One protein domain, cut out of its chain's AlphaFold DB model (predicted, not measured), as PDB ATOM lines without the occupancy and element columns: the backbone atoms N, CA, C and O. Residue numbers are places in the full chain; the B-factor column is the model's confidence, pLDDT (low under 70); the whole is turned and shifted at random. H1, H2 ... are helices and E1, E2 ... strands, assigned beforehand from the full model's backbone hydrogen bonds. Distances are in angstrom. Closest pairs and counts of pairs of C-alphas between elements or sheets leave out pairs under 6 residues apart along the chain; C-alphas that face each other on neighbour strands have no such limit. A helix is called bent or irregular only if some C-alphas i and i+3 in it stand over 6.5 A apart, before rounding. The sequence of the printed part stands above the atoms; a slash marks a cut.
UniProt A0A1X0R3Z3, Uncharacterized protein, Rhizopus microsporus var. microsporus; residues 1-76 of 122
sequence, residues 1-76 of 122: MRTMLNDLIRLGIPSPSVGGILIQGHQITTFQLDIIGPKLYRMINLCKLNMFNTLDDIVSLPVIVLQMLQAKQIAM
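This is residues 1 to 76 of the 122 residues of an uncharacterized protein of Rhizopus microsporus var. microsporus (UniProt A0A1X0R3Z3). A long, twisted three-stranded antiparallel sheet has the long helix H2 running along one face, while the short helix H1 packs on the opposite face, near the turn that joins E2 and E3. Residues 54 to 59, of which 56 to 59 belong to H2, stick out beyond the other end. The printed part has 76 residues, with two named helices and three named strands in the chain order H1, E1, E2, E3, H2; the sheet's order is E1, E2, E3, and the class is mixed, helices and strands. The whole is loose, with a radius of gyration of the C-alphas of 14.8 A, and rod-like in outline, spanning 47 by 22 by 16 A.

Start at the inner strand E2, residues 27 to 37, between the edge strands E1, residues 17 to 24, and E3, residues 40 to 50. They form a meander, each strand the antiparallel neighbour of the one before, and two hairpins. E1 and E2 stand at 153 degrees between directions; look for N 20 and O 31, 2.8 A apart. E2 and E3 stand at 162 degrees; there N 32 and O 44 are 2.9 A apart, within hydrogen-bond range. H2, residues 56 to 76, is on the sheet at a height of 9.3 A. It lies over E2, E3 and, only just, E1 with 3 C-alphas, and runs along the strands at 22 degrees to E2 on the local plane. Its closest C-alphas to E1 are those of Ala 71 and Gly 19, 5.9 A. H1, residues 2 to 10, is on the opposite face at a height of 7.6 A, which gives three layers, a sheet with helices on both faces. It is only just over none of the strands, with 2 C-alphas on E1 and 2 on E2; its closest C-alphas to E1 are those of Leu 5 and Val 18, 6.1 A. H1 and H2 are apart. Every O i to N i+4 pair is within hydrogen-bond range in H1, and 13 of 17 in H2.

Find C-alpha 2 at (35.344, -14.406, 33.725), where H1 begins its 12.3 A. E1 covers 22.9 A, E2 31.1 A and E3 30.2 A. H2 covers 32.2 A, ending at C-alpha 76 at (49.117, -8.337, 23.780). H2 is irregular, with C-alphas 59 and 62 lying 7.1 A apart, and has a kink of 33 degrees near residue 63.

The two C-alphas farthest apart, those of Pro 38 and Leu 55, are 47.6 A from each other. The printed part has no cut. Its links are tight but for the short one from H1 to E1. Mean pLDDT of the printed part is 90.1, and no printed residue is under 70.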
ATOM      1  N   MET A   1      34.162 -11.230  30.810       90.56
ATOM      2  CA  MET A   1      35.561 -11.367  31.290       90.56
ATOM      3  C   MET A   1      35.849 -12.697  31.990       90.56
ATOM      4  O   MET A   1      36.765 -13.377  31.553       90.56
ATOM      5  N   ARG A   2      35.091 -13.125  33.019       92.44
ATOM      6  CA  ARG A   2      35.344 -14.406  33.725       92.44
ATOM      7  C   ARG A   2      35.443 -15.624  32.795       92.44
ATOM      8  O   ARG A   2      36.368 -16.411  32.939       92.44
ATOM      9  N   THR A   3      34.521 -15.758  31.841       92.44
ATOM     10  CA  THR A   3      34.521 -16.860  30.863       92.44
ATOM     11  C   THR A   3      35.823 -16.905  30.063       92.44
ATOM     12  O   THR A   3      36.480 -17.935  30.054       92.44
ATOM     13  N   MET A   4      36.269 -15.763  29.529       93.38
ATOM     14  CA  MET A   4      37.537 -15.663  28.795       93.38
ATOM     15  C   MET A   4      38.734 -16.076  29.658       93.38
ATOM     16  O   MET A   4      39.607 -16.806  29.199       93.38
ATOM     17  N   LEU A   5      38.770 -15.650  30.926       93.94
ATOM     18  CA  LEU A   5      39.838 -16.061  31.834       93.94
ATOM     19  C   LEU A   5      39.813 -17.576  32.084       93.94
ATOM     20  O   LEU A   5      40.859 -18.220  32.072       93.94
ATOM     21  N   ASN A   6      38.625 -18.160  32.262       92.00
ATOM     22  CA  ASN A   6      38.469 -19.607  32.407       92.00
ATOM     23  C   ASN A   6      38.944 -20.358  31.161       92.00
ATOM     24  O   ASN A   6      39.565 -21.411  31.296       92.00
ATOM     25  N   ASP A   7      38.705 -19.816  29.969       92.38
ATOM     26  CA  ASP A   7      39.192 -20.399  28.721       92.38
ATOM     27  C   ASP A   7      40.723 -20.372  28.659       92.38
ATOM     28  O   ASP A   7      41.338 -21.392  28.350       92.38
ATOM     29  N   LEU A   8      41.368 -19.274  29.072       91.31
ATOM     30  CA  LEU A   8      42.832 -19.207  29.188       91.31
ATOM     31  C   LEU A   8      43.385 -20.219  30.207       91.31
ATOM     32  O   LEU A   8      44.397 -20.874  29.946       91.31
ATOM     33  N   ILE A   9      42.706 -20.404  31.343       90.38
ATOM     34  CA  ILE A   9      43.072 -21.418  32.346       90.38
ATOM     35  C   ILE A   9      42.940 -22.832  31.758       90.38
ATOM     36  O   ILE A   9      43.845 -23.653  31.909       90.38
ATOM     37  N   ARG A  10      41.850 -23.126  31.037       87.88
ATOM     38  CA  ARG A  10      41.634 -24.416  30.350       87.88
ATOM     39  C   ARG A  10      42.683 -24.662  29.265       87.88
ATOM     40  O   ARG A  10      43.175 -25.784  29.112       87.88
ATOM     41  N   LEU A  11      43.091 -23.607  28.563       87.31
ATOM     42  CA  LEU A  11      44.204 -23.629  27.619       87.31
ATOM     43  C   LEU A  11      45.560 -23.827  28.302       87.31
ATOM     44  O   LEU A  11      46.514 -24.185  27.610       87.31
ATOM     45  N   GLY A  12      45.651 -23.728  29.630       86.62
ATOM     46  CA  GLY A  12      46.873 -23.925  30.410       86.62
ATOM     47  C   GLY A  12      47.848 -22.757  30.297       86.62
ATOM     48  O   GLY A  12      49.055 -22.985  30.288       86.62
ATOM     49  N   ILE A  13      47.331 -21.538  30.131       87.69
ATOM     50  CA  ILE A  13      48.147 -20.327  30.047       87.69
ATOM     51  C   ILE A  13      48.694 -19.982  31.443       87.69
ATOM     52  O   ILE A  13      47.907 -19.817  32.380       87.69
ATOM     53  N   PRO A  14      50.022 -19.831  31.607       85.94
ATOM     54  CA  PRO A  14      50.609 -19.463  32.889       85.94
ATOM     55  C   PRO A  14      50.235 -18.024  33.263       85.94
ATOM     56  O   PRO A  14      50.370 -17.100  32.453       85.94
ATOM     57  N   SER A  15      49.778 -17.843  34.507       87.44
ATOM     58  CA  SER A  15      49.303 -16.560  35.054       87.44
ATOM     59  C   SER A  15      48.396 -15.811  34.064       87.44
ATOM     60  O   SER A  15      48.810 -14.786  33.503       87.44
ATOM     61  N   PRO A  16      47.207 -16.368  33.760       90.88
ATOM     62  CA  PRO A  16      46.320 -15.800  32.763       90.88
ATOM     63  C   PRO A  16      45.708 -14.505  33.294       90.88
ATOM     64  O   PRO A  16      45.435 -14.366  34.487       90.88
ATOM     65  N   SER A  17      45.498 -13.562  32.388       94.00
ATOM     66  CA  SER A  17      44.918 -12.260  32.682       94.00
ATOM     67  C   SER A  17      44.065 -11.834  31.498       94.00
ATOM     68  O   SER A  17      44.364 -12.190  30.358       94.00
ATOM     69  N   VAL A  18      42.981 -11.111  31.754       94.38
ATOM     70  CA  VAL A  18      42.138 -10.531  30.705       94.38
ATOM     71  C   VAL A  18      41.877  -9.064  31.005       94.38
ATOM     72  O   VAL A  18      41.588  -8.699  32.144       94.38
ATOM     73  N   GLY A  19      41.967  -8.228  29.976       93.44
ATOM     74  CA  GLY A  19      41.568  -6.826  30.049       93.44
ATOM     75  C   GLY A  19      40.069  -6.649  29.800       93.44
ATOM     76  O   GLY A  19      39.436  -7.472  29.135       93.44
ATOM     77  N   GLY A  20      39.508  -5.558  30.308       92.31
ATOM     78  CA  GLY A  20      38.160  -5.104  29.992       92.31
ATOM     79  C   GLY A  20      38.061  -3.587  30.016       92.31
ATOM     80  O   GLY A  20      38.783  -2.925  30.757       92.31
ATOM     81  N   ILE A  21      37.158  -3.046  29.203       92.88
ATOM     82  CA  ILE A  21      36.849  -1.618  29.147       92.88
ATOM     83  C   ILE A  21      35.351  -1.483  29.406       92.88
ATOM     84  O   ILE A  21      34.542  -2.086  28.704       92.88
ATOM     85  N   LEU A  22      34.995  -0.722  30.435       93.81
ATOM     86  CA  LEU A  22      33.626  -0.355  30.764       93.81
ATOM     87  C   LEU A  22      33.403   1.094  30.363       93.81
ATOM     88  O   LEU A  22      34.150   1.972  30.789       93.81
ATOM     89  N   ILE A  23      32.354   1.330  29.586       92.06
ATOM     90  CA  ILE A  23      31.918   2.665  29.198       92.06
ATOM     91  C   ILE A  23      30.536   2.901  29.808       92.06
ATOM     92  O   ILE A  23      29.605   2.144  29.538       92.06
ATOM     93  N   GLN A  24      30.414   3.923  30.654       94.31
ATOM     94  CA  GLN A  24      29.166   4.319  31.311       94.31
ATOM     95  C   GLN A  24      28.971   5.827  31.165       94.31
ATOM     96  O   GLN A  24      29.652   6.621  31.814       94.31
ATOM     97  N   GLY A  25      28.050   6.231  30.286       92.19
ATOM     98  CA  GLY A  25      27.928   7.630  29.881       92.19
ATOM     99  C   GLY A  25      29.254   8.136  29.309       92.19
ATOM    100  O   GLY A  25      29.829   7.503  28.428       92.19
ATOM    101  N   HIS A  26      29.769   9.231  29.869       89.44
ATOM    102  CA  HIS A  26      31.055   9.818  29.485       89.44
ATOM    103  C   HIS A  26      32.237   9.258  30.278       89.44
ATOM    104  O   HIS A  26      33.313   9.831  30.243       89.44
ATOM    105  N   GLN A  27      32.076   8.168  31.022       91.62
ATOM    106  CA  GLN A  27      33.145   7.609  31.839       91.62
ATOM    107  C   GLN A  27      33.657   6.303  31.251       91.62
ATOM    108  O   GLN A  27      32.881   5.392  30.964       91.62
ATOM    109  N   ILE A  28      34.976   6.194  31.130       91.69
ATOM    110  CA  ILE A  28      35.670   4.974  30.750       91.69
ATOM    111  C   ILE A  28      36.425   4.446  31.966       91.69
ATOM    112  O   ILE A  28      37.197   5.166  32.596       91.69
ATOM    113  N   THR A  29      36.214   3.177  32.294       94.31
ATOM    114  CA  THR A  29      36.976   2.473  33.329       94.31
ATOM    115  C   THR A  29      37.599   1.223  32.730       94.31
ATOM    116  O   THR A  29      36.904   0.407  32.125       94.31
ATOM    117  N   THR A  30      38.908   1.062  32.877       94.12
ATOM    118  CA  THR A  30      39.636  -0.115  32.403       94.12
ATOM    119  C   THR A  30      39.945  -1.048  33.564       94.12
ATOM    120  O   THR A  30      40.271  -0.630  34.676       94.12
ATOM    121  N   PHE A  31      39.828  -2.345  33.307       95.19
ATOM    122  CA  PHE A  31      39.989  -3.390  34.303       95.19
ATOM    123  C   PHE A  31      40.940  -4.468  33.811       95.19
ATOM    124  O   PHE A  31      40.958  -4.815  32.630       95.19
ATOM    125  N   GLN A  32      41.657  -5.064  34.752       95.38
ATOM    126  CA  GLN A  32      42.327  -6.340  34.590       95.38
ATOM    127  C   GLN A  32      41.627  -7.370  35.473       95.38
ATOM    128  O   GLN A  32      41.327  -7.100  36.633       95.38
ATOM    129  N   LEU A  33      41.372  -8.560  34.947       95.88
ATOM    130  CA  LEU A  33      40.901  -9.695  35.728       95.88
ATOM    131  C   LEU A  33      41.936 -10.806  35.653       95.88
ATOM    132  O   LEU A  33      42.224 -11.321  34.572       95.88
ATOM    133  N   ASP A  34      42.455 -11.183  36.812       94.31
ATOM    134  CA  ASP A  34      43.351 -12.314  36.980       94.31
ATOM    135  C   ASP A  34      42.833 -13.265  38.066       94.31
ATOM    136  O   ASP A  34      41.711 -13.144  38.574       94.31
ATOM    137  N   ILE A  35      43.629 -14.288  38.351       90.81
ATOM    138  CA  ILE A  35      43.322 -15.301  39.346       90.81
ATOM    139  C   ILE A  35      44.554 -15.503  40.229       90.81
ATOM    140  O   ILE A  35      45.654 -15.751  39.740       90.81
ATOM    141  N   ILE A  36      44.368 -15.341  41.537       89.38
ATOM    142  CA  ILE A  36      45.456 -15.372  42.534       89.38
ATOM    143  C   ILE A  36      45.508 -16.692  43.309       89.38
ATOM    144  O   ILE A  36      46.465 -16.966  44.027       89.38
ATOM    145  N   GLY A  37      44.480 -17.520  43.151       83.94
ATOM    146  CA  GLY A  37      44.372 -18.844  43.742       83.94
ATOM    147  C   GLY A  37      43.124 -19.569  43.236       83.94
ATOM    148  O   GLY A  37      42.353 -19.001  42.457       83.94
ATOM    149  N   PRO A  38      42.891 -20.818  43.666       83.44
ATOM    150  CA  PRO A  38      41.732 -21.594  43.238       83.44
ATOM    151  C   PRO A  38      40.421 -20.844  43.478       83.44
ATOM    152  O   PRO A  38      40.145 -20.426  44.600       83.44
ATOM    153  N   LYS A  39      39.621 -20.657  42.420       80.94
ATOM    154  CA  LYS A  39      38.347 -19.909  42.425       80.94
ATOM    155  C   LYS A  39      38.419 -18.451  42.905       80.94
ATOM    156  O   LYS A  39      37.376 -17.806  43.000       80.94
ATOM    157  N   LEU A  40      39.608 -17.912  43.167       88.56
ATOM    158  CA  LEU A  40      39.784 -16.562  43.685       88.56
ATOM    159  C   LEU A  40      40.168 -15.614  42.551       88.56
ATOM    160  O   LEU A  40      41.345 -15.376  42.268       88.56
ATOM    161  N   TYR A  41      39.136 -15.106  41.884       92.06
ATOM    162  CA  TYR A  41      39.263 -14.081  40.857       92.06
ATOM    163  C   TYR A  41      39.541 -12.732  41.506       92.06
ATOM    164  O   TYR A  41      38.876 -12.358  42.474       92.06
ATOM    165  N   ARG A  42      40.474 -11.978  40.937       94.62
ATOM    166  CA  ARG A  42      40.764 -10.615  41.363       94.62
ATOM    167  C   ARG A  42      40.561  -9.676  40.186       94.62
ATOM    168  O   ARG A  42      41.166  -9.835  39.130       94.62
ATOM    169  N   MET A  43      39.679  -8.703  40.386       95.50
ATOM    170  CA  MET A  43      39.467  -7.597  39.462       95.50
ATOM    171  C   MET A  43      40.268  -6.396  39.957       95.50
ATOM    172  O   MET A  43      40.114  -5.973  41.100       95.50
ATOM    173  N   ILE A  44      41.132  -5.871  39.102       95.44
ATOM    174  CA  ILE A  44      41.997  -4.727  39.360       95.44
ATOM    175  C   ILE A  44      41.483  -3.585  38.491       95.44
ATOM    176  O   ILE A  44      41.374  -3.735  37.273       95.44
ATOM    177  N   ASN A  45      41.148  -2.456  39.110       94.94
ATOM    178  CA  ASN A  45      40.883  -1.219  38.384       94.94
ATOM    179  C   ASN A  45      42.229  -0.641  37.927       94.94
ATOM    180  O   ASN A  45      43.096  -0.395  38.762       94.94
ATOM    181  N   LEU A  46      42.409  -0.499  36.617       92.12
ATOM    182  CA  LEU A  46      43.637   0.032  36.030       92.12
ATOM    183  C   LEU A  46      43.559   1.553  35.931       92.12
ATOM    184  O   LEU A  46      44.463   2.258  36.367       92.12
ATOM    185  N   CYS A  47      42.461   2.052  35.365       92.25
ATOM    186  CA  CYS A  47      42.238   3.471  35.180       92.25
ATOM    187  C   CYS A  47      40.748   3.796  35.136       92.25
ATOM    188  O   CYS A  47      39.923   3.000  34.684       92.25
ATOM    189  N   LYS A  48      40.430   5.023  35.536       92.94
ATOM    190  CA  LYS A  48      39.128   5.650  35.389       92.94
ATOM    191  C   LYS A  48      39.329   7.046  34.811       92.94
ATOM    192  O   LYS A  48      40.067   7.840  35.387       92.94
ATOM    193  N   LEU A  49      38.680   7.338  33.693       89.69
ATOM    194  CA  LEU A  49      38.796   8.611  32.991       89.69
ATOM    195  C   LEU A  49      37.454   9.030  32.399       89.69
ATOM    196  O   LEU A  49      36.575   8.197  32.191       89.69
ATOM    197  N   ASN A  50      37.303  10.321  32.128       89.06
ATOM    198  CA  ASN A  50      36.146  10.832  31.408       89.06
ATOM    199  C   ASN A  50      36.516  11.020  29.934       89.06
ATOM    200  O   ASN A  50      37.633  11.424  29.614       89.06
ATOM    201  N   MET A  51      35.587  10.699  29.042       85.12
ATOM    202  CA  MET A  51      35.638  11.110  27.651       85.12
ATOM    203  C   MET A  51      35.554  12.627  27.585       85.12
ATOM    204  O   MET A  51      34.809  13.246  28.347       85.12
ATOM    205  N   PHE A  52      36.325  13.197  26.669       84.88
ATOM    206  CA  PHE A  52      36.263  14.616  26.374       84.88
ATOM    207  C   PHE A  52      34.907  14.944  25.744       84.88
ATOM    208  O   PHE A  52      34.461  14.249  24.831       84.88
ATOM    209  N   ASN A  53      34.260  15.988  26.249       82.94
ATOM    210  CA  ASN A  53      32.984  16.478  25.734       82.94
ATOM    211  C   ASN A  53      33.118  17.838  25.058       82.94
ATOM    212  O   ASN A  53      32.334  18.154  24.165       82.94
ATOM    213  N   THR A  54      34.099  18.639  25.467       85.75
ATOM    214  CA  THR A  54      34.389  19.944  24.870       85.75
ATOM    215  C   THR A  54      35.750  19.932  24.174       85.75
ATOM    216  O   THR A  54      36.552  19.011  24.339       85.75
ATOM    217  N   LEU A  55      36.033  20.967  23.377       84.62
ATOM    218  CA  LEU A  55      37.361  21.148  22.782       84.62
ATOM    219  C   LEU A  55      38.440  21.376  23.849       84.62
ATOM    220  O   LEU A  55      39.574  20.954  23.653       84.62
ATOM    221  N   ASP A  56      38.084  21.974  24.985       84.50
ATOM    222  CA  ASP A  56      39.018  22.190  26.093       84.50
ATOM    223  C   ASP A  56      39.482  20.863  26.705       84.50
ATOM    224  O   ASP A  56      40.638  20.722  27.101       84.50
ATOM    225  N   ASP A  57      38.623  19.844  26.691       84.31
ATOM    226  CA  ASP A  57      38.944  18.512  27.194       84.31
ATOM    227  C   ASP A  57      39.953  17.755  26.299       84.31
ATOM    228  O   ASP A  57      40.477  16.717  26.718       84.31
ATOM    229  N   ILE A  58      40.292  18.253  25.097       86.75
ATOM    230  CA  ILE A  58      41.317  17.654  24.212       86.75
ATOM    231  C   ILE A  58      42.670  17.536  24.917       86.75
ATOM    232  O   ILE A  58      43.432  16.608  24.640       86.75
ATOM    233  N   VAL A  59      42.961  18.410  25.882       86.62
ATOM    234  CA  VAL A  59      44.189  18.328  26.688       86.62
ATOM    235  C   VAL A  59      44.309  17.008  27.462       86.62
ATOM    236  O   VAL A  59      45.415  16.596  27.804       86.62
ATOM    237  N   SER A  60      43.194  16.308  27.707       83.44
ATOM    238  CA  SER A  60      43.171  14.992  28.358       83.44
ATOM    239  C   SER A  60      43.499  13.832  27.409       83.44
ATOM    240  O   SER A  60      43.831  12.736  27.865       83.44
ATOM    241  N   LEU A  61      43.474  14.058  26.091       87.00
ATOM    242  CA  LEU A  61      43.645  13.023  25.071       87.00
ATOM    243  C   LEU A  61      44.963  12.237  25.203       87.00
ATOM    244  O   LEU A  61      44.905  11.007  25.130       87.00
ATOM    245  N   PRO A  62      46.130  12.854  25.486       89.81
ATOM    246  CA  PRO A  62      47.362  12.104  25.736       89.81
ATOM    247  C   PRO A  62      47.238  11.123  26.908       89.81
ATOM    248  O   PRO A  62      47.721   9.994  26.826       89.81
ATOM    249  N   VAL A  63      46.545  11.524  27.980       87.31
ATOM    250  CA  VAL A  63      46.297  10.662  29.142       87.31
ATOM    251  C   VAL A  63      45.383   9.511  28.741       87.31
ATOM    252  O   VAL A  63      45.695   8.362  29.034       87.31
ATOM    253  N   ILE A  64      44.303   9.782  28.006       86.25
ATOM    254  CA  ILE A  64      43.387   8.741  27.516       86.25
ATOM    255  C   ILE A  64      44.140   7.709  26.671       86.25
ATOM    256  O   ILE A  64      44.018   6.506  26.908       86.25
ATOM    257  N   VAL A  65      44.972   8.166  25.732       89.56
ATOM    258  CA  VAL A  65      45.789   7.293  24.878       89.56
ATOM    259  C   VAL A  65      46.755   6.450  25.712       89.56
ATOM    260  O   VAL A  65      46.839   5.238  25.506       89.56
ATOM    261  N   LEU A  66      47.444   7.052  26.685       89.50
ATOM    262  CA  LEU A  66      48.374   6.338  27.561       89.50
ATOM    263  C   LEU A  66      47.674   5.230  28.363       89.50
ATOM    264  O   LEU A  66      48.195   4.122  28.486       89.50
ATOM    265  N   GLN A  67      46.475   5.500  28.867       85.56
ATOM    266  CA  GLN A  67      45.702   4.532  29.648       85.56
ATOM    267  C   GLN A  67      45.159   3.397  28.768       85.56
ATOM    268  O   GLN A  67      45.175   2.227  29.158       85.56
ATOM    269  N   MET A  68      44.761   3.702  27.530       87.12
ATOM    270  CA  MET A  68      44.372   2.686  26.547       87.12
ATOM    271  C   MET A  68      45.544   1.790  26.136       87.12
ATOM    272  O   MET A  68      45.365   0.584  25.933       87.12
ATOM    273  N   LEU A  69      46.760   2.339  26.072       91.38
ATOM    274  CA  LEU A  69      47.974   1.564  25.813       91.38
ATOM    275  C   LEU A  69      48.235   0.514  26.902       91.38
ATOM    276  O   LEU A  69      48.663  -0.590  26.570       91.38
ATOM    277  N   GLN A  70      47.914   0.794  28.169       89.12
ATOM    278  CA  GLN A  70      48.036  -0.198  29.245       89.12
ATOM    279  C   GLN A  70      47.098  -1.394  29.027       89.12
ATOM    280  O   GLN A  70      47.526  -2.548  29.098       89.12
ATOM    281  N   ALA A  71      45.830  -1.136  28.684       87.56
ATOM    282  CA  ALA A  71      44.863  -2.194  28.385       87.56
ATOM    283  C   ALA A  71      45.287  -3.023  27.157       87.56
ATOM    284  O   ALA A  71      45.218  -4.258  27.178       87.56
ATOM    285  N   LYS A  72      45.797  -2.357  26.111       91.50
ATOM    286  CA  LYS A  72      46.377  -3.013  24.929       91.50
ATOM    287  C   LYS A  72      47.549  -3.916  25.313       91.50
ATOM    288  O   LYS A  72      47.613  -5.046  24.835       91.50
ATOM    289  N   GLN A  73      48.456  -3.449  26.168       92.56
ATOM    290  CA  GLN A  73      49.630  -4.218  26.568       92.56
ATOM    291  C   GLN A  73      49.239  -5.521  27.280       92.56
ATOM    292  O   GLN A  73      49.745  -6.581  26.918       92.56
ATOM    293  N   ILE A  74      48.263  -5.478  28.196       89.88
ATOM    294  CA  ILE A  74      47.735  -6.678  28.875       89.88
ATOM    295  C   ILE A  74      47.176  -7.689  27.864       89.88
ATOM    296  O   ILE A  74      47.446  -8.894  27.956       89.88
ATOM    297  N   ALA A  75      46.409  -7.210  26.880       90.69
ATOM    298  CA  ALA A  75      45.863  -8.057  25.826       90.69
ATOM    299  C   ALA A  75      46.975  -8.674  24.961       90.69
ATOM    300  O   ALA A  75      46.953  -9.877  24.692       90.69
ATOM    301  N   MET A  76      47.979  -7.880  24.576       95.06
ATOM    302  CA  MET A  76      49.117  -8.337  23.780       95.06
ATOM    303  C   MET A  76      49.972  -9.370  24.516       95.06
ATOM    304  O   MET A  76      50.339 -10.382  23.925       95.06
TER     305      MET A  76